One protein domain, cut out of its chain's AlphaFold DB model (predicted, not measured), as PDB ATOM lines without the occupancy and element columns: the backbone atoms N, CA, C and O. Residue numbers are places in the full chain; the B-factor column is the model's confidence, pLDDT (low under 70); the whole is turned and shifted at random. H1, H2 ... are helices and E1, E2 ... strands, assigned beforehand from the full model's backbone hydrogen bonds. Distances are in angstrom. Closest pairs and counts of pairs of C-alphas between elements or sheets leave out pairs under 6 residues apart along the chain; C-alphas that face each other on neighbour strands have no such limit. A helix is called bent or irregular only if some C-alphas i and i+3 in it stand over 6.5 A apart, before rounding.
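What this domain is: This is residues 415 to 579 of the 720 residues of an uncharacterized protein of [Clostridium] innocuum 2959 (UniProt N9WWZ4). Two long helices, H3 and H4, pack together; the small hairpin E2 and E3 packs on H3, a second hairpin, E4 and E5, sits by H3's first residues, and H2, cornered with H1, lies near H3. Long loops wind round these parts, and E1 lies far out. The printed part has 165 residues, with named elements in the order H1 H2 E1 H3 E2 E3 E4 E5 H4 and two antiparallel two-stranded sheets. The class is mixed, with 72 residues, under half, in named elements; the whole is compact, with a radius of gyration of the C-alphas of 15.2 A and spans of 44 by 34 by 29 A.

How they stand to each other: H1, residues 415 to 421, and H2, residues 426 to 434, touch only at the corner, C-alphas 420 and 426 being closest at 4.8 A. E1, residues 453 to 455, pairs with no named strand. H3, residues 470 to 490, is near H2. E2, residues 500 to 502, and E3, residues 507 to 509, form a hairpin, with N 501 and O 508 2.9 A apart; the closest C-alphas of H3 and E3, 476 and 507, are 5.7 A apart. E4, residues 549 to 551, and E5, residues 557 to 559, form another hairpin, with N 550 and O 558 2.8 A apart. H4, residues 560 to 579, touches H3 at a steep tilt of 44 degrees, the same way; the closest C-alphas, 481 and 575, are 4.2 A apart. Every O i to N i+4 pair is within hydrogen-bond range in H1 and H2, 16 of 17 in H3 and 14 of 16 in H4.

Where its parts are: H1 begins at C-alpha 415 (-55.634, -1.624, 45.222). H3 measures 30.2 A and H4 25.1 A; H4 is irregular, with C-alphas 562 and 565 8.3 A apart, and ends at C-alpha 579 (-31.165, 6.801, 49.843).

The domain as a whole: C-alphas 450 and 554 are farthest apart, 48.0 A. The printed part has no cut. The links H2 to E1, E1 to H3 and E3 to E4 are long. Residues 459 to 466, 527 to 529 and 533 to 547 have pLDDT under 70.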
ATOM      1  N   GLU A 415     -56.407  -1.184  44.061       94.69
ATOM      2  CA  GLU A 415     -55.634  -1.624  45.222       94.69
ATOM      3  C   GLU A 415     -54.185  -1.162  45.097       94.69
ATOM      4  O   GLU A 415     -53.644  -0.646  46.062       94.69
ATOM      5  N   VAL A 416     -53.568  -1.261  43.914       95.25
ATOM      6  CA  VAL A 416     -52.191  -0.780  43.707       95.25
ATOM      7  C   VAL A 416     -52.060   0.731  43.926       95.25
ATOM      8  O   VAL A 416     -51.108   1.163  44.573       95.25
ATOM      9  N   ASP A 417     -53.024   1.532  43.463       95.81
ATOM     10  CA  ASP A 417     -53.028   2.984  43.661       95.81
ATOM     11  C   ASP A 417     -53.198   3.335  45.137       95.81
ATOM     12  O   ASP A 417     -52.440   4.141  45.671       95.81
ATOM     13  N   ASN A 418     -54.142   2.687  45.822       96.44
ATOM     14  CA  ASN A 418     -54.375   2.916  47.242       96.44
ATOM     15  C   ASN A 418     -53.194   2.450  48.107       96.44
ATOM     16  O   ASN A 418     -52.788   3.155  49.026       96.44
ATOM     17  N   GLU A 419     -52.616   1.286  47.808       97.19
ATOM     18  CA  GLU A 419     -51.466   0.748  48.539       97.19
ATOM     19  C   GLU A 419     -50.185   1.543  48.277       97.19
ATOM     20  O   GLU A 419     -49.308   1.541  49.135       97.19
ATOM     21  N   LEU A 420     -50.050   2.238  47.142       96.62
ATOM     22  CA  LEU A 420     -48.907   3.119  46.890       96.62
ATOM     23  C   LEU A 420     -49.127   4.534  47.440       96.62
ATOM     24  O   LEU A 420     -48.320   5.019  48.235       96.62
ATOM     25  N   ALA A 421     -50.179   5.196  46.960       95.31
ATOM     26  CA  ALA A 421     -50.401   6.637  47.059       95.31
ATOM     27  C   ALA A 421     -51.641   7.013  47.883       95.31
ATOM     28  O   ALA A 421     -51.887   8.197  48.104       95.31
ATOM     29  N   GLY A 422     -52.431   6.035  48.336       95.06
ATOM     30  CA  GLY A 422     -53.595   6.273  49.182       95.06
ATOM     31  C   GLY A 422     -53.228   6.703  50.604       95.06
ATOM     32  O   GLY A 422     -52.065   6.686  51.011       95.06
ATOM     33  N   LYS A 423     -54.243   7.071  51.392       93.81
ATOM     34  CA  LYS A 423     -54.092   7.347  52.829       93.81
ATOM     35  C   LYS A 423     -53.642   6.107  53.592       93.81
ATOM     36  O   LYS A 423     -54.332   5.086  53.582       93.81
ATOM     37  N   ASN A 424     -52.564   6.244  54.356       93.75
ATOM     38  CA  ASN A 424     -51.816   5.146  54.970       93.75
ATOM     39  C   ASN A 424     -51.267   4.164  53.919       93.75
ATOM     40  O   ASN A 424     -51.177   2.968  54.178       93.75
ATOM     41  N   GLY A 425     -50.977   4.650  52.711       96.50
ATOM     42  CA  GLY A 425     -50.290   3.893  51.674       96.50
ATOM     43  C   GLY A 425     -48.781   3.838  51.915       96.50
ATOM     44  O   GLY A 425     -48.233   4.494  52.805       96.50
ATOM     45  N   PHE A 426     -48.092   3.078  51.069       98.00
ATOM     46  CA  PHE A 426     -46.660   2.831  51.154       98.00
ATOM     47  C   PHE A 426     -45.836   4.117  51.176       98.00
ATOM     48  O   PHE A 426     -44.906   4.213  51.972       98.00
ATOM     49  N   LEU A 427     -46.149   5.103  50.328       96.75
ATOM     50  CA  LEU A 427     -45.375   6.346  50.279       96.75
ATOM     51  C   LEU A 427     -45.531   7.190  51.539       96.75
ATOM     52  O   LEU A 427     -44.549   7.779  51.983       96.75
ATOM     53  N   GLU A 428     -46.726   7.231  52.125       95.62
ATOM     54  CA  GLU A 428     -46.968   7.952  53.375       95.62
ATOM     55  C   GLU A 428     -46.213   7.271  54.529       95.62
ATOM     56  O   GLU A 428     -45.357   7.898  55.150       95.62
ATOM     57  N   GLU A 429     -46.399   5.959  54.728       97.44
ATOM     58  CA  GLU A 429     -45.743   5.213  55.817       97.44
ATOM     59  C   GLU A 429     -44.211   5.144  55.662       97.44
ATOM     60  O   GLU A 429     -43.460   5.318  56.628       97.44
ATOM     61  N   ALA A 430     -43.708   4.909  54.446       97.19
ATOM     62  CA  ALA A 430     -42.271   4.943  54.187       97.19
ATOM     63  C   ALA A 430     -41.718   6.370  54.313       97.19
ATOM     64  O   ALA A 430     -40.601   6.555  54.797       97.19
ATOM     65  N   GLY A 431     -42.490   7.383  53.914       95.44
ATOM     66  CA  GLY A 431     -42.159   8.792  54.095       95.44
ATOM     67  C   GLY A 431     -41.966   9.151  55.565       95.44
ATOM     68  O   GLY A 431     -40.948   9.751  55.904       95.44
ATOM     69  N   GLU A 432     -42.874   8.725  56.443       96.00
ATOM     70  CA  GLU A 432     -42.774   8.933  57.894       96.00
ATOM     71  C   GLU A 432     -41.510   8.305  58.502       96.00
ATOM     72  O   GLU A 432     -40.862   8.905  59.363       96.00
ATOM     73  N   LEU A 433     -41.127   7.113  58.033       97.38
ATOM     74  CA  LEU A 433     -39.897   6.441  58.457       97.38
ATOM     75  C   LEU A 433     -38.639   7.183  57.981       97.38
ATOM     76  O   LEU A 433     -37.656   7.310  58.718       97.38
ATOM     77  N   LEU A 434     -38.634   7.611  56.718       97.50
ATOM     78  CA  LEU A 434     -37.427   8.064  56.032       97.50
ATOM     79  C   LEU A 434     -37.185   9.568  56.181       97.50
ATOM     80  O   LEU A 434     -36.027   9.986  56.213       97.50
ATOM     81  N   ILE A 435     -38.240  10.377  56.284       95.56
ATOM     82  CA  ILE A 435     -38.198  11.842  56.257       95.56
ATOM     83  C   ILE A 435     -38.579  12.380  57.637       95.56
ATOM     84  O   ILE A 435     -39.719  12.286  58.077       95.56
ATOM     85  N   THR A 436     -37.608  12.975  58.332       90.06
ATOM     86  CA  THR A 436     -37.797  13.435  59.720       90.06
ATOM     87  C   THR A 436     -38.605  14.721  59.855       90.06
ATOM     88  O   THR A 436     -39.087  15.009  60.944       90.06
ATOM     89  N   ASP A 437     -38.660  15.532  58.799       92.06
ATOM     90  CA  ASP A 437     -39.404  16.791  58.791       92.06
ATOM     91  C   ASP A 437     -40.850  16.519  58.342       92.06
ATOM     92  O   ASP A 437     -41.035  16.149  57.180       92.06
ATOM     93  N   PRO A 438     -41.860  16.692  59.219       90.19
ATOM     94  CA  PRO A 438     -43.255  16.418  58.882       90.19
ATOM     95  C   PRO A 438     -43.774  17.245  57.707       90.19
ATOM     96  O   PRO A 438     -44.623  16.775  56.958       90.19
ATOM     97  N   GLU A 439     -43.252  18.459  57.495       88.12
ATOM     98  CA  GLU A 439     -43.665  19.278  56.353       88.12
ATOM     99  C   GLU A 439     -43.137  18.723  55.027       88.12
ATOM    100  O   GLU A 439     -43.678  19.046  53.978       88.12
ATOM    101  N   MET A 440     -42.097  17.888  55.046       90.38
ATOM    102  CA  MET A 440     -41.480  17.308  53.847       90.38
ATOM    103  C   MET A 440     -41.981  15.890  53.538       90.38
ATOM    104  O   MET A 440     -41.581  15.317  52.524       90.38
ATOM    105  N   GLN A 441     -42.815  15.309  54.403       93.06
ATOM    106  CA  GLN A 441     -43.378  13.967  54.226       93.06
ATOM    107  C   GLN A 441     -44.418  13.937  53.100       93.06
ATOM    108  O   GLN A 441     -44.969  14.971  52.717       93.06
ATOM    109  N   PHE A 442     -44.655  12.756  52.529       94.06
ATOM    110  CA  PHE A 442     -45.694  12.556  51.517       94.06
ATOM    111  C   PHE A 442     -47.087  12.638  52.143       94.06
ATOM    112  O   PHE A 442     -47.254  12.345  53.324       94.06
ATOM    113  N   GLN A 443     -48.082  13.007  51.339       90.62
ATOM    114  CA  GLN A 443     -49.485  12.979  51.741       90.62
ATOM    115  C   GLN A 443     -50.230  11.931  50.921       90.62
ATOM    116  O   GLN A 443     -50.072  11.871  49.701       90.62
ATOM    117  N   GLY A 444     -51.021  11.104  51.601       90.12
ATOM    118  CA  GLY A 444     -51.853  10.101  50.954       90.12
ATOM    119  C   GLY A 444     -53.143  10.688  50.379       90.12
ATOM    120  O   GLY A 444     -53.794  11.535  50.996       90.12
ATOM    121  N   MET A 445     -53.542  10.180  49.215       92.06
ATOM    122  CA  MET A 445     -54.789  10.532  48.541       92.06
ATOM    123  C   MET A 445     -55.985   9.752  49.093       92.06
ATOM    124  O   MET A 445     -55.884   8.596  49.510       92.06
ATOM    125  N   CYS A 446     -57.169  10.357  49.048       92.75
ATOM    126  CA  CYS A 446     -58.419   9.629  49.233       92.75
ATOM    127  C   CYS A 446     -58.707   8.769  47.994       92.75
ATOM    128  O   CYS A 446     -59.240   9.261  46.999       92.75
ATOM    129  N   ILE A 447     -58.388   7.481  48.084       94.69
ATOM    130  CA  ILE A 447     -58.682   6.475  47.062       94.69
ATOM    131  C   ILE A 447     -59.646   5.456  47.672       94.69
ATOM    132  O   ILE A 447     -59.429   4.963  48.777       94.69
ATOM    133  N   ASP A 448     -60.733   5.157  46.966       93.75
ATOM    134  CA  ASP A 448     -61.709   4.136  47.340       93.75
ATOM    135  C   ASP A 448     -61.691   2.992  46.313       93.75
ATOM    136  O   ASP A 448     -62.352   3.070  45.266       93.75
ATOM    137  N   PRO A 449     -60.979   1.892  46.620       91.94
ATOM    138  CA  PRO A 449     -60.927   0.725  45.748       91.94
ATOM    139  C   PRO A 449     -62.274   0.047  45.500       91.94
ATOM    140  O   PRO A 449     -62.430  -0.615  44.479       91.94
ATOM    141  N   VAL A 450     -63.259   0.209  46.390       90.06
ATOM    142  CA  VAL A 450     -64.565  -0.455  46.261       90.06
ATOM    143  C   VAL A 450     -65.437   0.256  45.233       90.06
ATOM    144  O   VAL A 450     -66.089  -0.388  44.408       90.06
ATOM    145  N   SER A 451     -65.477   1.589  45.281       89.88
ATOM    146  CA  SER A 451     -66.230   2.378  44.302       89.88
ATOM    147  C   SER A 451     -65.443   2.662  43.021       89.88
ATOM    148  O   SER A 451     -66.046   3.107  42.040       89.88
ATOM    149  N   HIS A 452     -64.144   2.341  43.006       94.06
ATOM    150  CA  HIS A 452     -63.203   2.681  41.942       94.06
ATOM    151  C   HIS A 452     -63.108   4.194  41.704       94.06
ATOM    152  O   HIS A 452     -63.027   4.656  40.561       94.06
ATOM    153  N   MET A 453     -63.182   4.962  42.793       93.31
ATOM    154  CA  MET A 453     -63.110   6.417  42.769       93.31
ATOM    155  C   MET A 453     -61.900   6.912  43.546       93.31
ATOM    156  O   MET A 453     -61.537   6.356  44.577       93.31
ATOM    157  N   GLU A 454     -61.330   8.010  43.086       91.69
ATOM    158  CA  GLU A 454     -60.299   8.767  43.787       91.69
ATOM    159  C   GLU A 454     -60.686  10.250  43.816       91.69
ATOM    160  O   GLU A 454     -61.496  10.735  43.011       91.69
ATOM    161  N   GLU A 455     -60.151  10.973  44.794       87.94
ATOM    162  CA  GLU A 455     -60.316  12.421  44.854       87.94
ATOM    163  C   GLU A 455     -59.595  13.126  43.701       87.94
ATOM    164  O   GLU A 455     -58.591  12.654  43.172       87.94
ATOM    165  N   VAL A 456     -60.105  14.296  43.323       84.88
ATOM    166  CA  VAL A 456     -59.442  15.154  42.340       84.88
ATOM    167  C   VAL A 456     -58.415  16.023  43.051       84.88
ATOM    168  O   VAL A 456     -58.770  16.823  43.918       84.88
ATOM    169  N   ILE A 457     -57.151  15.905  42.644       78.56
ATOM    170  CA  ILE A 457     -56.079  16.797  43.089       78.56
ATOM    171  C   ILE A 457     -55.958  17.951  42.098       78.56
ATOM    172  O   ILE A 457     -55.718  17.748  40.910       78.56
ATOM    173  N   SER A 458     -56.111  19.177  42.594       71.06
ATOM    174  CA  SER A 458     -55.919  20.371  41.774       71.06
ATOM    175  C   SER A 458     -54.427  20.595  41.499       71.06
ATOM    176  O   SER A 458     -53.658  20.736  42.460       71.06
ATOM    177  N   PRO A 459     -54.004  20.668  40.224       64.38
ATOM    178  CA  PRO A 459     -52.625  20.972  39.890       64.38
ATOM    179  C   PRO A 459     -52.274  22.423  40.203       64.38
ATOM    180  O   PRO A 459     -53.117  23.324  40.189       64.38
ATOM    181  N   LEU A 460     -50.992  22.660  40.465       60.91
ATOM    182  CA  LEU A 460     -50.460  24.007  40.591       60.91
ATOM    183  C   LEU A 460     -50.489  24.728  39.241       60.91
ATOM    184  O   LEU A 460     -49.790  24.353  38.306       60.91
ATOM    185  N   GLY A 461     -51.225  25.839  39.177       50.06
ATOM    186  CA  GLY A 461     -50.981  26.881  38.182       50.06
ATOM    187  C   GLY A 461     -51.645  26.753  36.803       50.06
ATOM    188  O   GLY A 461     -51.174  27.443  35.902       50.06
ATOM    189  N   ALA A 462     -52.735  25.995  36.605       43.53
ATOM    190  CA  ALA A 462     -53.440  25.976  35.308       43.53
ATOM    191  C   ALA A 462     -54.991  25.994  35.393       43.53
ATOM    192  O   ALA A 462     -55.562  25.078  35.981       43.53
ATOM    193  N   PRO A 463     -55.692  26.946  34.726       48.22
ATOM    194  CA  PRO A 463     -55.308  28.329  34.430       48.22
ATOM    195  C   PRO A 463     -55.954  29.316  35.430       48.22
ATOM    196  O   PRO A 463     -57.172  29.344  35.594       48.22
ATOM    197  N   LYS A 464     -55.124  30.180  36.050       44.66
ATOM    198  CA  LYS A 464     -55.373  30.919  37.320       44.66
ATOM    199  C   LYS A 464     -55.437  29.925  38.501       44.66
ATOM    200  O   LYS A 464     -56.113  28.921  38.422       44.66
ATOM    201  N   THR A 465     -54.710  30.075  39.605       51.22
ATOM    202  CA  THR A 465     -54.690  31.220  40.521       51.22
ATOM    203  C   THR A 465     -53.503  31.073  41.487       51.22
ATOM    204  O   THR A 465     -53.330  30.020  42.084       51.22
ATOM    205  N   GLU A 466     -52.745  32.153  41.662       58.44
ATOM    206  CA  GLU A 466     -51.672  32.370  42.649       58.44
ATOM    207  C   GLU A 466     -50.305  31.676  42.427       58.44
ATOM    208  O   GLU A 466     -50.197  30.451  42.394       58.44
ATOM    209  N   PRO A 467     -49.218  32.463  42.289       71.19
ATOM    210  CA  PRO A 467     -47.861  31.934  42.276       71.19
ATOM    211  C   PRO A 467     -47.490  31.355  43.649       71.19
ATOM    212  O   PRO A 467     -47.746  31.972  44.682       71.19
ATOM    213  N   LEU A 468     -46.839  30.191  43.651       77.44
ATOM    214  CA  LEU A 468     -46.413  29.488  44.864       77.44
ATOM    215  C   LEU A 468     -45.354  30.254  45.627       77.44
ATOM    216  O   LEU A 468     -44.425  30.770  45.016       77.44
ATOM    217  N   ASP A 469     -45.389  30.228  46.953       84.81
ATOM    218  CA  ASP A 469     -44.217  30.651  47.702       84.81
ATOM    219  C   ASP A 469     -43.020  29.723  47.405       84.81
ATOM    220  O   ASP A 469     -43.147  28.530  47.093       84.81
ATOM    221  N   LEU A 470     -41.823  30.299  47.483       87.50
ATOM    222  CA  LEU A 470     -40.585  29.597  47.176       87.50
ATOM    223  C   LEU A 470     -40.355  28.357  48.061       87.50
ATOM    224  O   LEU A 470     -39.719  27.406  47.606       87.50
ATOM    225  N   ASP A 471     -40.842  28.338  49.301       88.56
ATOM    226  CA  ASP A 471     -40.600  27.227  50.220       88.56
ATOM    227  C   ASP A 471     -41.506  26.031  49.910       88.56
ATOM    228  O   ASP A 471     -41.027  24.894  49.903       88.56
ATOM    229  N   THR A 472     -42.753  26.265  49.491       87.25
ATOM    230  CA  THR A 472     -43.614  25.218  48.924       87.25
ATOM    231  C   THR A 472     -43.009  24.598  47.663       87.25
ATOM    232  O   THR A 472     -43.030  23.373  47.504       87.25
ATOM    233  N   ALA A 473     -42.421  25.406  46.775       87.19
ATOM    234  CA  ALA A 473     -41.740  24.886  45.588       87.19
ATOM    235  C   ALA A 473     -40.529  24.006  45.958       87.19
ATOM    236  O   ALA A 473     -40.348  22.921  45.401       87.19
ATOM    237  N   LYS A 474     -39.722  24.430  46.942       90.38
ATOM    238  CA  LYS A 474     -38.593  23.638  47.461       90.38
ATOM    239  C   LYS A 474     -39.046  22.328  48.110       90.38
ATOM    240  O   LYS A 474     -38.400  21.308  47.879       90.38
ATOM    241  N   ARG A 475     -40.132  22.347  48.898       91.31
ATOM    242  CA  ARG A 475     -40.737  21.150  49.513       91.31
ATOM    243  C   ARG A 475     -41.109  20.122  48.452       91.31
ATOM    244  O   ARG A 475     -40.678  18.978  48.524       91.31
ATOM    245  N   ASN A 476     -41.841  20.557  47.433       89.88
ATOM    246  CA  ASN A 476     -42.263  19.701  46.331       89.88
ATOM    247  C   ASN A 476     -41.073  19.060  45.591       89.88
ATOM    248  O   ASN A 476     -41.086  17.865  45.305       89.88
ATOM    249  N   TYR A 477     -40.008  19.822  45.318       91.31
ATOM    250  CA  TYR A 477     -38.804  19.270  44.684       91.31
ATOM    251  C   TYR A 477     -38.043  18.304  45.600       91.31
ATOM    252  O   TYR A 477     -37.520  17.301  45.119       91.31
ATOM    253  N   PHE A 478     -38.005  18.559  46.911       94.38
ATOM    254  CA  PHE A 478     -37.456  17.603  47.873       94.38
ATOM    255  C   PHE A 478     -38.243  16.286  47.861       94.38
ATOM    256  O   PHE A 478     -37.631  15.223  47.748       94.38
ATOM    257  N   GLN A 479     -39.577  16.355  47.923       95.12
ATOM    258  CA  GLN A 479     -40.470  15.194  47.839       95.12
ATOM    259  C   GLN A 479     -40.265  14.426  46.530       95.12
ATOM    260  O   GLN A 479     -40.155  13.206  46.554       95.12
ATOM    261  N   LEU A 480     -40.119  15.123  45.399       93.81
ATOM    262  CA  LEU A 480     -39.824  14.495  44.109       93.81
ATOM    263  C   LEU A 480     -38.483  13.744  44.124       93.81
ATOM    264  O   LEU A 480     -38.384  12.631  43.614       93.81
ATOM    265  N   GLY A 481     -37.452  14.321  44.746       94.94
ATOM    266  CA  GLY A 481     -36.170  13.647  44.945       94.94
ATOM    267  C   GLY A 481     -36.279  12.417  45.846       94.94
ATOM    268  O   GLY A 481     -35.690  11.376  45.555       94.94
ATOM    269  N   ALA A 482     -37.048  12.512  46.931       97.00
ATOM    270  CA  ALA A 482     -37.319  11.383  47.816       97.00
ATOM    271  C   ALA A 482     -38.098  10.268  47.100       97.00
ATOM    272  O   ALA A 482     -37.744   9.096  47.234       97.00
ATOM    273  N   LEU A 483     -39.090  10.627  46.279       96.19
ATOM    274  CA  LEU A 483     -39.838   9.690  45.444       96.19
ATOM    275  C   LEU A 483     -38.896   8.987  44.471       96.19
ATOM    276  O   LEU A 483     -38.931   7.765  44.386       96.19
ATOM    277  N   GLN A 484     -37.988   9.729  43.830       95.06
ATOM    278  CA  GLN A 484     -36.985   9.139  42.949       95.06
ATOM    279  C   GLN A 484     -36.111   8.103  43.664       95.06
ATOM    280  O   GLN A 484     -35.862   7.017  43.145       95.06
ATOM    281  N   ALA A 485     -35.658   8.406  44.884       95.75
ATOM    282  CA  ALA A 485     -34.880   7.467  45.687       95.75
ATOM    283  C   ALA A 485     -35.667   6.190  46.018       95.75
ATOM    284  O   ALA A 485     -35.143   5.090  45.842       95.75
ATOM    285  N   ILE A 486     -36.920   6.323  46.461       96.88
ATOM    286  CA  ILE A 486     -37.789   5.184  46.787       96.88
ATOM    287  C   ILE A 486     -38.070   4.354  45.530       96.88
ATOM    288  O   ILE A 486     -37.860   3.139  45.535       96.88
ATOM    289  N   ALA A 487     -38.490   4.997  44.441       95.12
ATOM    290  CA  ALA A 487     -38.834   4.355  43.178       95.12
ATOM    291  C   ALA A 487     -37.654   3.569  42.591       95.12
ATOM    292  O   ALA A 487     -37.814   2.408  42.210       95.12
ATOM    293  N   SER A 488     -36.443   4.139  42.666       92.44
ATOM    294  CA  SER A 488     -35.213   3.526  42.146       92.44
ATOM    295  C   SER A 488     -34.854   2.168  42.754       92.44
ATOM    296  O   SER A 488     -34.066   1.440  42.160       92.44
ATOM    297  N   VAL A 489     -35.415   1.807  43.916       94.31
ATOM    298  CA  VAL A 489     -35.186   0.497  44.549       94.31
ATOM    299  C   VAL A 489     -36.437  -0.359  44.687       94.31
ATOM    300  O   VAL A 489     -36.304  -1.540  44.990       94.31
ATOM    301  N   THR A 490     -37.633   0.199  44.483       94.69
ATOM    302  CA  THR A 490     -38.915  -0.489  44.734       94.69
ATOM    303  C   THR A 490     -39.637  -0.955  43.477       94.69
ATOM    304  O   THR A 490     -40.626  -1.674  43.587       94.69
ATOM    305  N   GLY A 491     -39.142  -0.586  42.293       89.88
ATOM    306  CA  GLY A 491     -39.791  -0.921  41.027       89.88
ATOM    307  C   GLY A 491     -41.076  -0.126  40.777       89.88
ATOM    308  O   GLY A 491     -41.961  -0.577  40.056       89.88
ATOM    309  N   ILE A 492     -41.212   1.041  41.413       93.81
ATOM    310  CA  ILE A 492     -42.214   2.042  41.036       93.81
ATOM    311  C   ILE A 492     -41.689   2.727  39.773       93.81
ATOM    312  O   ILE A 492     -40.573   3.246  39.764       93.81
ATOM    313  N   VAL A 493     -42.475   2.694  38.704       90.62
ATOM    314  CA  VAL A 493     -42.091   3.185  37.374       90.62
ATOM    315  C   VAL A 493     -43.227   4.007  36.774       90.62
ATOM    316  O   VAL A 493     -44.267   4.167  37.406       90.62
ATOM    317  N   ASP A 494     -43.025   4.496  35.551       86.62
ATOM    318  CA  ASP A 494     -44.019   5.278  34.804       86.62
ATOM    319  C   ASP A 494     -44.379   6.613  35.483       86.62
ATOM    320  O   ASP A 494     -45.490   7.131  35.393       86.62
ATOM    321  N   LEU A 495     -43.402   7.195  36.185       86.88
ATOM    322  CA  LEU A 495     -43.544   8.442  36.930       86.88
ATOM    323  C   LEU A 495     -43.217   9.647  36.038       86.88
ATOM    324  O   LEU A 495     -42.328  10.433  36.353       86.88
ATOM    325  N   HIS A 496     -43.889   9.790  34.896       81.00
ATOM    326  CA  HIS A 496     -43.734  10.963  34.031       81.00
ATOM    327  C   HIS A 496     -44.534  12.176  34.546       81.00
ATOM    328  O   HIS A 496     -45.377  12.058  35.436       81.00
ATOM    329  N   ALA A 497     -44.277  13.363  33.982       75.56
ATOM    330  CA  ALA A 497     -44.851  14.630  34.458       75.56
ATOM    331  C   ALA A 497     -46.392  14.658  34.473       75.56
ATOM    332  O   ALA A 497     -46.977  15.372  35.282       75.56
ATOM    333  N   ASP A 498     -47.045  13.880  33.608       75.25
ATOM    334  CA  ASP A 498     -48.510  13.810  33.548       75.25
ATOM    335  C   ASP A 498     -49.124  12.946  34.667       75.25
ATOM    336  O   ASP A 498     -50.275  13.167  35.031       75.25
ATOM    337  N   ASN A 499     -48.352  12.035  35.277       83.50
ATOM    338  CA  ASN A 499     -48.816  11.139  36.352       83.50
ATOM    339  C   ASN A 499     -48.524  11.680  37.759       83.50
ATOM    340  O   ASN A 499     -48.936  11.090  38.762       83.50
ATOM    341  N   ILE A 500     -47.810  12.806  37.847       83.94
ATOM    342  CA  ILE A 500     -47.458  13.463  39.102       83.94
ATOM    343  C   ILE A 500     -48.055  14.863  39.124       83.94
ATOM    344  O   ILE A 500     -47.767  15.701  38.268       83.94
ATOM    345  N   ILE A 501     -48.836  15.142  40.162       81.06
ATOM    346  CA  ILE A 501     -49.372  16.472  40.418       81.06
ATOM    347  C   ILE A 501     -48.594  17.135  41.550       81.06
ATOM    348  O   ILE A 501     -48.567  16.675  42.692       81.06
ATOM    349  N   PHE A 502     -48.012  18.287  41.229       80.19
ATOM    350  CA  PHE A 502     -47.594  19.264  42.220       80.19
ATOM    351  C   PHE A 502     -48.843  19.987  42.726       80.19
ATOM    352  O   PHE A 502     -49.614  20.497  41.915       80.19
ATOM    353  N   SER A 503     -49.035  20.048  44.046       78.31
ATOM    354  CA  SER A 503     -50.127  20.783  44.700       78.31
ATOM    355  C   SER A 503     -49.593  21.710  45.805       78.31
ATOM    356  O   SER A 503     -48.426  21.632  46.203       78.31
ATOM    357  N   ALA A 504     -50.455  22.579  46.346       74.50
ATOM    358  CA  ALA A 504     -50.091  23.454  47.464       74.50
ATOM    359  C   ALA A 504     -49.693  22.659  48.723       74.50
ATOM    360  O   ALA A 504     -48.818  23.080  49.483       74.50
ATOM    361  N   VAL A 505     -50.300  21.487  48.925       74.56
ATOM    362  CA  VAL A 505     -50.071  20.644  50.105       74.56
ATOM    363  C   VAL A 505     -48.971  19.594  49.891       74.56
ATOM    364  O   VAL A 505     -48.448  19.063  50.863       74.56
ATOM    365  N   GLY A 506     -48.522  19.385  48.650       81.06
ATOM    366  CA  GLY A 506     -47.390  18.513  48.321       81.06
ATOM    367  C   GLY A 506     -47.534  17.789  46.984       81.06
ATOM    368  O   GLY A 506     -48.444  18.064  46.195       81.06
ATOM    369  N   LEU A 507     -46.620  16.856  46.746       87.31
ATOM    370  CA  LEU A 507     -46.581  16.003  45.562       87.31
ATOM    371  C   LEU A 507     -47.542  14.811  45.691       87.31
ATOM    372  O   LEU A 507     -47.513  14.115  46.704       87.31
ATOM    373  N   HIS A 508     -48.330  14.548  44.646       87.69
ATOM    374  CA  HIS A 508     -49.260  13.415  44.568       87.69
ATOM    375  C   HIS A 508     -49.017  12.593  43.302       87.69
ATOM    376  O   HIS A 508     -48.805  13.156  42.227       87.69
ATOM    377  N   ILE A 509     -49.077  11.267  43.430       90.69
ATOM    378  CA  ILE A 509     -49.084  10.342  42.293       90.69
ATOM    379  C   ILE A 509     -50.538  10.034  41.972       90.69
ATOM    380  O   ILE A 509     -51.236   9.462  42.805       90.69
ATOM    381  N   ILE A 510     -50.979  10.418  40.779       88.06
ATOM    382  CA  ILE A 510     -52.366  10.221  40.344       88.06
ATOM    383  C   ILE A 510     -52.545   8.988  39.465       88.06
ATOM    384  O   ILE A 510     -53.675   8.574  39.239       88.06
ATOM    385  N   ASP A 511     -51.461   8.380  38.984       88.31
ATOM    386  CA  ASP A 511     -51.512   7.078  38.329       88.31
ATOM    387  C   ASP A 511     -50.350   6.197  38.781       88.31
ATOM    388  O   ASP A 511     -49.181   6.565  38.676       88.31
ATOM    389  N   ALA A 512     -50.696   5.048  39.353       90.81
ATOM    390  CA  ALA A 512     -49.775   4.153  40.045       90.81
ATOM    391  C   ALA A 512     -49.840   2.714  39.510       90.81
ATOM    392  O   ALA A 512     -49.178   1.824  40.054       90.81
ATOM    393  N   GLU A 513     -50.627   2.464  38.460       89.69
ATOM    394  CA  GLU A 513     -50.983   1.116  38.004       89.69
ATOM    395  C   GLU A 513     -49.800   0.236  37.595       89.69
ATOM    396  O   GLU A 513     -49.884  -0.987  37.719       89.69
ATOM    397  N   CYS A 514     -48.694   0.843  37.161       87.56
ATOM    398  CA  CYS A 514     -47.485   0.167  36.683       87.56
ATOM    399  C   CYS A 514     -46.477  -0.195  37.795       87.56
ATOM    400  O   CYS A 514     -45.358  -0.627  37.509       87.56
ATOM    401  N   SER A 515     -46.833  -0.012  39.070       91.38
ATOM    402  CA  SER A 515     -45.872  -0.059  40.178       91.38
ATOM    403  C   SER A 515     -45.496  -1.468  40.657       91.38
ATOM    404  O   SER A 515     -46.280  -2.418  40.602       91.38
ATOM    405  N   PHE A 516     -44.281  -1.558  41.208       94.06
ATOM    406  CA  PHE A 516     -43.645  -2.676  41.924       94.06
ATOM    407  C   PHE A 516     -43.170  -3.877  41.096       94.06
ATOM    408  O   PHE A 516     -42.442  -4.723  41.622       94.06
ATOM    409  N   LEU A 517     -43.546  -3.979  39.819       91.00
ATOM    410  CA  LEU A 517     -43.195  -5.131  38.978       91.00
ATOM    411  C   LEU A 517     -42.048  -4.868  37.998       91.00
ATOM    412  O   LEU A 517     -41.363  -5.817  37.619       91.00
ATOM    413  N   SER A 518     -41.827  -3.622  37.587       89.06
ATOM    414  CA  SER A 518     -40.774  -3.267  36.632       89.06
ATOM    415  C   SER A 518     -39.636  -2.536  37.331       89.06
ATOM    416  O   SER A 518     -39.875  -1.646  38.135       89.06
ATOM    417  N   PHE A 519     -38.392  -2.872  36.999       87.19
ATOM    418  CA  PHE A 519     -37.197  -2.175  37.495       87.19
ATOM    419  C   PHE A 519     -36.504  -1.384  36.372       87.19
ATOM    420  O   PHE A 519     -35.279  -1.404  36.243       87.19
ATOM    421  N   THR A 520     -37.302  -0.736  35.520       84.75
ATOM    422  CA  THR A 520     -36.850   0.212  34.485       84.75
ATOM    423  C   THR A 520     -36.490   1.570  35.066       84.75
ATOM    424  O   THR A 520     -36.588   1.800  36.269       84.75
ATOM    425  N   ASP A 521     -36.102   2.492  34.182       83.44
ATOM    426  CA  ASP A 521     -36.090   3.910  34.505       83.44
ATOM    427  C   ASP A 521     -37.453   4.347  35.071       83.44
ATOM    428  O   ASP A 521     -38.520   3.956  34.590       83.44
ATOM    429  N   THR A 522     -37.376   5.150  36.121       86.12
ATOM    430  CA  THR A 522     -38.487   5.816  36.796       86.12
ATOM    431  C   THR A 522     -39.165   6.880  35.935       86.12
ATOM    432  O   THR A 522     -40.318   7.195  36.196       86.12
ATOM    433  N   LEU A 523     -38.465   7.429  34.931       85.75
ATOM    434  CA  LEU A 523     -38.830   8.624  34.147       85.75
ATOM    435  C   LEU A 523     -38.718   9.962  34.904       85.75
ATOM    436  O   LEU A 523     -38.932  11.025  34.316       85.75
ATOM    437  N   ILE A 524     -38.314   9.922  36.176       82.62
ATOM    438  CA  ILE A 524     -37.828  11.078  36.935       82.62
ATOM    439  C   ILE A 524     -36.300  11.154  36.776       82.62
ATOM    440  O   ILE A 524     -35.625  10.134  36.678       82.62
ATOM    441  N   GLU A 525     -35.752  12.370  36.831       77.38
ATOM    442  CA  GLU A 525     -34.326  12.693  36.681       77.38
ATOM    443  C   GLU A 525     -33.822  12.616  35.236       77.38
ATOM    444  O   GLU A 525     -32.731  12.121  34.964       77.38
ATOM    445  N   HIS A 526     -34.612  13.170  34.313       70.94
ATOM    446  CA  HIS A 526     -34.262  13.215  32.896       70.94
ATOM    447  C   HIS A 526     -32.899  13.880  32.624       70.94
ATOM    448  O   HIS A 526     -32.059  13.318  31.919       70.94
ATOM    449  N   ASP A 527     -32.653  15.081  33.171       68.06
ATOM    450  CA  ASP A 527     -31.366  15.765  33.032       68.06
ATOM    451  C   ASP A 527     -30.984  16.605  34.267       68.06
ATOM    452  O   ASP A 527     -31.697  16.689  35.266       68.06
ATOM    453  N   ARG A 528     -29.799  17.235  34.226       65.81
ATOM    454  CA  ARG A 528     -29.260  18.025  35.354       65.81
ATOM    455  C   ARG A 528     -30.006  19.337  35.617       65.81
ATOM    456  O   ARG A 528     -29.723  20.002  36.610       65.81
ATOM    457  N   THR A 529     -30.886  19.741  34.711       64.62
ATOM    458  CA  THR A 529     -31.604  21.018  34.718       64.62
ATOM    459  C   THR A 529     -33.110  20.850  34.905       64.62
ATOM    460  O   THR A 529     -33.784  21.813  35.262       64.62
ATOM    461  N   SER A 530     -33.654  19.650  34.725       71.75
ATOM    462  CA  SER A 530     -35.067  19.368  34.937       71.75
ATOM    463  C   SER A 530     -35.270  17.917  35.371       71.75
ATOM    464  O   SER A 530     -34.676  17.014  34.777       71.75
ATOM    465  N   PRO A 531     -36.140  17.660  36.366       70.44
ATOM    466  CA  PRO A 531     -36.452  16.297  36.762       70.44
ATOM    467  C   PRO A 531     -37.278  15.566  35.694       70.44
ATOM    468  O   PRO A 531     -37.190  14.349  35.613       70.44
ATOM    469  N   PHE A 532     -38.026  16.278  34.848       75.19
ATOM    470  CA  PHE A 532     -38.835  15.693  33.774       75.19
ATOM    471  C   PHE A 532     -38.417  16.213  32.401       75.19
ATOM    472  O   PHE A 532     -37.860  17.310  32.280       75.19
ATOM    473  N   ILE A 533     -38.756  15.457  31.356       61.91
ATOM    474  CA  ILE A 533     -38.691  15.931  29.971       61.91
ATOM    475  C   ILE A 533     -39.629  17.133  29.834       61.91
ATOM    476  O   ILE A 533     -40.828  17.019  30.078       61.91
ATOM    477  N   MET A 534     -39.100  18.287  29.416       55.25
ATOM    478  CA  MET A 534     -39.947  19.422  29.043       55.25
ATOM    479  C   MET A 534     -40.607  19.138  27.693       55.25
ATOM    480  O   MET A 534     -40.047  19.437  26.639       55.25
ATOM    481  N   LEU A 535     -41.800  18.548  27.726       43.75
ATOM    482  CA  LEU A 535     -42.641  18.403  26.546       43.75
ATOM    483  C   LEU A 535     -43.386  19.724  26.313       43.75
ATOM    484  O   LEU A 535     -44.183  20.163  27.141       43.75
ATOM    485  N   TYR A 536     -43.106  20.382  25.187       36.31
ATOM    486  CA  TYR A 536     -43.968  21.448  24.680       36.31
ATOM    487  C   TYR A 536     -45.237  20.790  24.142       36.31
ATOM    488  O   TYR A 536     -45.221  20.227  23.051       36.31
ATOM    489  N   SER A 537     -46.326  20.837  24.907       36.03
ATOM    490  CA  SER A 537     -47.626  20.417  24.395       36.03
ATOM    491  C   SER A 537     -48.299  21.563  23.641       36.03
ATOM    492  O   SER A 537     -48.396  22.665  24.184       36.03
ATOM    493  N   PRO A 538     -48.792  21.333  22.412       29.23
ATOM    494  CA  PRO A 538     -49.593  22.312  21.676       29.23
ATOM    495  C   PRO A 538     -50.991  22.519  22.275       29.23
ATOM    496  O   PRO A 538     -51.665  23.493  21.944       29.23
ATOM    497  N   SER A 539     -51.458  21.604  23.132       32.41
ATOM    498  CA  SER A 539     -52.775  21.714  23.753       32.41
ATOM    499  C   SER A 539     -52.706  22.645  24.968       32.41
ATOM    500  O   SER A 539     -51.963  22.394  25.916       32.41
ATOM    501  N   MET A 540     -53.524  23.702  24.991       28.62
ATOM    502  CA  MET A 540     -53.694  24.549  26.186       28.62
ATOM    503  C   MET A 540     -54.229  23.782  27.416       28.62
ATOM    504  O   MET A 540     -54.265  24.332  28.513       28.62
ATOM    505  N   LEU A 541     -54.624  22.515  27.243       32.00
ATOM    506  CA  LEU A 541     -55.048  21.600  28.303       32.00
ATOM    507  C   LEU A 541     -53.902  20.768  28.901       32.00
ATOM    508  O   LEU A 541     -54.105  20.166  29.949       32.00
ATOM    509  N   SER A 542     -52.710  20.748  28.293       34.44
ATOM    510  CA  SER A 542     -51.548  20.027  28.830       34.44
ATOM    511  C   SER A 542     -50.350  20.961  29.054       34.44
ATOM    512  O   SER A 542     -49.223  20.741  28.600       34.44
ATOM    513  N   TYR A 543     -50.577  22.018  29.837       36.38
ATOM    514  CA  TYR A 543     -49.477  22.579  30.617       36.38
ATOM    515  C   TYR A 543     -48.921  21.444  31.475       36.38
ATOM    516  O   TYR A 543     -49.597  20.963  32.379       36.38
ATOM    517  N   THR A 544     -47.728  20.962  31.133       47.34
ATOM    518  CA  THR A 544     -47.040  19.922  31.894       47.34
ATOM    519  C   THR A 544     -47.029  20.338  33.365       47.34
ATOM    520  O   THR A 544     -46.543  21.425  33.693       47.34
ATOM    521  N   ASN A 545     -47.553  19.494  34.264       56.22
ATOM    522  CA  ASN A 545     -47.666  19.787  35.705       56.22
ATOM    523  C   ASN A 545     -46.318  20.175  36.359       56.22
ATOM    524  O   ASN A 545     -46.270  20.641  37.494       56.22
ATOM    525  N   SER A 546     -45.203  20.000  35.640       56.41
ATOM    526  CA  SER A 546     -43.845  20.380  36.021       56.41
ATOM    527  C   SER A 546     -43.493  21.876  35.906       56.41
ATOM    528  O   SER A 546     -42.506  22.302  36.515       56.41
ATOM    529  N   VAL A 547     -44.237  22.693  35.142       68.75
ATOM    530  CA  VAL A 547     -43.932  24.132  34.974       68.75
ATOM    531  C   VAL A 547     -44.989  24.996  35.653       68.75
ATOM    532  O   VAL A 547     -46.135  25.040  35.230       68.75
ATOM    533  N   PHE A 548     -44.583  25.746  36.679       73.00
ATOM    534  CA  PHE A 548     -45.486  26.574  37.483       73.00
ATOM    535  C   PHE A 548     -44.846  27.916  37.868       73.00
ATOM    536  O   PHE A 548     -43.626  28.084  37.812       73.00
ATOM    537  N   SER A 549     -45.671  28.897  38.247       77.94
ATOM    538  CA  SER A 549     -45.203  30.205  38.730       77.94
ATOM    539  C   SER A 549     -44.861  30.180  40.221       77.94
ATOM    540  O   SER A 549     -45.591  29.612  41.028       77.94
ATOM    541  N   ILE A 550     -43.767  30.848  40.581       80.62
ATOM    542  CA  ILE A 550     -43.239  30.980  41.938       80.62
ATOM    543  C   ILE A 550     -43.168  32.464  42.294       80.62
ATOM    544  O   ILE A 550     -42.595  33.263  41.550       80.62
ATOM    545  N   LYS A 551     -43.726  32.821  43.445       86.12
ATOM    546  CA  LYS A 551     -43.619  34.110  44.107       86.12
ATOM    547  C   LYS A 551     -42.349  34.135  44.951       86.12
ATOM    548  O   LYS A 551     -42.197  33.395  45.925       86.12
ATOM    549  N   MET A 552     -41.422  34.991  44.558       86.25
ATOM    550  CA  MET A 552     -40.158  35.196  45.248       86.25
ATOM    551  C   MET A 552     -40.343  36.116  46.472       86.25
ATOM    552  O   MET A 552     -41.313  36.874  46.530       86.25
ATOM    553  N   PRO A 553     -39.414  36.096  47.452       86.50
ATOM    554  CA  PRO A 553     -39.484  36.966  48.634       86.50
ATOM    555  C   PRO A 553     -39.473  38.475  48.337       86.50
ATOM    556  O   PRO A 553     -39.836  39.266  49.198       86.50
ATOM    557  N   ASP A 554     -39.034  38.874  47.143       88.06
ATOM    558  CA  ASP A 554     -39.043  40.250  46.633       88.06
ATOM    559  C   ASP A 554     -40.299  40.570  45.795       88.06
ATOM    560  O   ASP A 554     -40.292  41.514  45.006       88.06
ATOM    561  N   ASP A 555     -41.360  39.767  45.947       84.25
ATOM    562  CA  ASP A 555     -42.630  39.818  45.211       84.25
ATOM    563  C   ASP A 555     -42.520  39.591  43.689       84.25
ATOM    564  O   ASP A 555     -43.529  39.654  42.981       84.25
ATOM    565  N   GLN A 556     -41.336  39.253  43.160       84.81
ATOM    566  CA  GLN A 556     -41.206  38.871  41.755       84.81
ATOM    567  C   GLN A 556     -41.867  37.518  41.492       84.81
ATOM    568  O   GLN A 556     -41.682  36.560  42.241       84.81
ATOM    569  N   VAL A 557     -42.591  37.418  40.379       82.06
ATOM    570  CA  VAL A 557     -43.153  36.151  39.904       82.06
ATOM    571  C   VAL A 557     -42.263  35.599  38.802       82.06
ATOM    572  O   VAL A 557     -42.014  36.262  37.797       82.06
ATOM    573  N   VAL A 558     -41.770  34.381  39.002       78.94
ATOM    574  CA  VAL A 558     -40.847  33.701  38.089       78.94
ATOM    575  C   VAL A 558     -41.347  32.291  37.784       78.94
ATOM    576  O   VAL A 558     -42.075  31.709  38.581       78.94
ATOM    577  N   LEU A 559     -40.961  31.704  36.651       76.88
ATOM    578  CA  LEU A 559     -41.298  30.303  36.354       76.88
ATOM    579  C   LEU A 559     -40.355  29.347  37.094       76.88
ATOM    580  O   LEU A 559     -39.172  29.660  37.250       76.88
ATOM    581  N   SER A 560     -40.834  28.163  37.480       74.88
ATOM    582  CA  SER A 560     -40.025  27.109  38.119       74.88
ATOM    583  C   SER A 560     -38.746  26.802  37.330       74.88
ATOM    584  O   SER A 560     -37.660  26.707  37.904       74.88
ATOM    585  N   THR A 561     -38.836  26.803  36.000       73.12
ATOM    586  CA  THR A 561     -37.707  26.617  35.078       73.12
ATOM    587  C   THR A 561     -36.615  27.685  35.221       73.12
ATOM    588  O   THR A 561     -35.432  27.371  35.120       73.12
ATOM    589  N   THR A 562     -36.961  28.935  35.547       70.62
ATOM    590  CA  THR A 562     -35.974  30.018  35.752       70.62
ATOM    591  C   THR A 562     -35.172  29.874  37.046       70.62
ATOM    592  O   THR A 562     -34.087  30.444  37.173       70.62
ATOM    593  N   LYS A 563     -35.686  29.109  38.017       74.00
ATOM    594  CA  LYS A 563     -35.019  28.785  39.289       74.00
ATOM    595  C   LYS A 563     -34.569  27.326  39.351       74.00
ATOM    596  O   LYS A 563     -34.239  26.843  40.433       74.00
ATOM    597  N   SER A 564     -34.487  26.666  38.195       72.56
ATOM    598  CA  SER A 564     -34.080  25.267  38.046       72.56
ATOM    599  C   SER A 564     -32.870  24.884  38.916       72.56
ATOM    600  O   SER A 564     -33.009  23.932  39.676       72.56
ATOM    601  N   PRO A 565     -31.741  25.629  38.959       83.50
ATOM    602  CA  PRO A 565     -30.597  25.227  39.784       83.50
ATOM    603  C   PRO A 565     -30.912  25.095  41.283       83.50
ATOM    604  O   PRO A 565     -30.470  24.146  41.923       83.50
ATOM    605  N   LEU A 566     -31.703  26.021  41.837       86.38
ATOM    606  CA  LEU A 566     -32.082  26.021  43.254       86.38
ATOM    607  C   LEU A 566     -33.058  24.882  43.576       86.38
ATOM    608  O   LEU A 566     -32.952  24.232  44.613       86.38
ATOM    609  N   LEU A 567     -34.027  24.647  42.694       88.38
ATOM    610  CA  LEU A 567     -35.013  23.583  42.872       88.38
ATOM    611  C   LEU A 567     -34.377  22.200  42.668       88.38
ATOM    612  O   LEU A 567     -34.628  21.283  43.446       88.38
ATOM    613  N   MET A 568     -33.470  22.067  41.698       89.25
ATOM    614  CA  MET A 568     -32.691  20.846  41.482       89.25
ATOM    615  C   MET A 568     -31.751  20.541  42.653       89.25
ATOM    616  O   MET A 568     -31.566  19.374  42.990       89.25
ATOM    617  N   GLU A 569     -31.200  21.552  43.333       92.25
ATOM    618  CA  GLU A 569     -30.462  21.336  44.586       92.25
ATOM    619  C   GLU A 569     -31.348  20.651  45.640       92.25
ATOM    620  O   GLU A 569     -30.931  19.672  46.263       92.25
ATOM    621  N   MET A 570     -32.594  21.112  45.797       93.56
ATOM    622  CA  MET A 570     -33.559  20.494  46.713       93.56
ATOM    623  C   MET A 570     -33.943  19.075  46.291       93.56
ATOM    624  O   MET A 570     -34.023  18.197  47.150       93.56
ATOM    625  N   PHE A 571     -34.102  18.826  44.990       93.56
ATOM    626  CA  PHE A 571     -34.314  17.485  44.446       93.56
ATOM    627  C   PHE A 571     -33.171  16.532  44.812       93.56
ATOM    628  O   PHE A 571     -33.399  15.489  45.426       93.56
ATOM    629  N   TYR A 572     -31.919  16.905  44.533       94.44
ATOM    630  CA  TYR A 572     -30.774  16.056  44.869       94.44
ATOM    631  C   TYR A 572     -30.594  15.888  46.378       94.44
ATOM    632  O   TYR A 572     -30.182  14.818  46.834       94.44
ATOM    633  N   LYS A 573     -30.933  16.910  47.171       95.56
ATOM    634  CA  LYS A 573     -30.961  16.807  48.631       95.56
ATOM    635  C   LYS A 573     -31.981  15.761  49.089       95.56
ATOM    636  O   LYS A 573     -31.610  14.899  49.881       95.56
ATOM    637  N   GLY A 574     -33.208  15.801  48.566       96.31
ATOM    638  CA  GLY A 574     -34.258  14.816  48.847       96.31
ATOM    639  C   GLY A 574     -33.847  13.401  48.460       96.31
ATOM    640  O   GLY A 574     -33.904  12.492  49.290       96.31
ATOM    641  N   LYS A 575     -33.316  13.229  47.245       95.94
ATOM    642  CA  LYS A 575     -32.836  11.940  46.737       95.94
ATOM    643  C   LYS A 575     -31.734  11.347  47.612       95.94
ATOM    644  O   LYS A 575     -31.874  10.245  48.137       95.94
ATOM    645  N   ASN A 576     -30.644  12.085  47.813       96.25
ATOM    646  CA  ASN A 576     -29.478  11.579  48.539       96.25
ATOM    647  C   ASN A 576     -29.791  11.305  50.014       96.25
ATOM    648  O   ASN A 576     -29.362  10.285  50.555       96.25
ATOM    649  N   TYR A 577     -30.551  12.195  50.660       96.81
ATOM    650  CA  TYR A 577     -30.984  12.002  52.042       96.81
ATOM    651  C   TYR A 577     -31.806  10.715  52.190       96.81
ATOM    652  O   TYR A 577     -31.527   9.897  53.068       96.81
ATOM    653  N   THR A 578     -32.763  10.505  51.287       97.75
ATOM    654  CA  THR A 578     -33.669   9.352  51.322       97.75
ATOM    655  C   THR A 578     -32.932   8.041  51.048       97.75
ATOM    656  O   THR A 578     -33.142   7.079  51.779       97.75
ATOM    657  N   LEU A 579     -31.990   7.997  50.097       97.25
ATOM    658  CA  LEU A 579     -31.165   6.801  49.843       97.25
ATOM    659  C   LEU A 579     -30.350   6.375  51.077       97.25
ATOM    660  O   LEU A 579     -30.325   5.196  51.433       97.25
TER     661      LEU A 579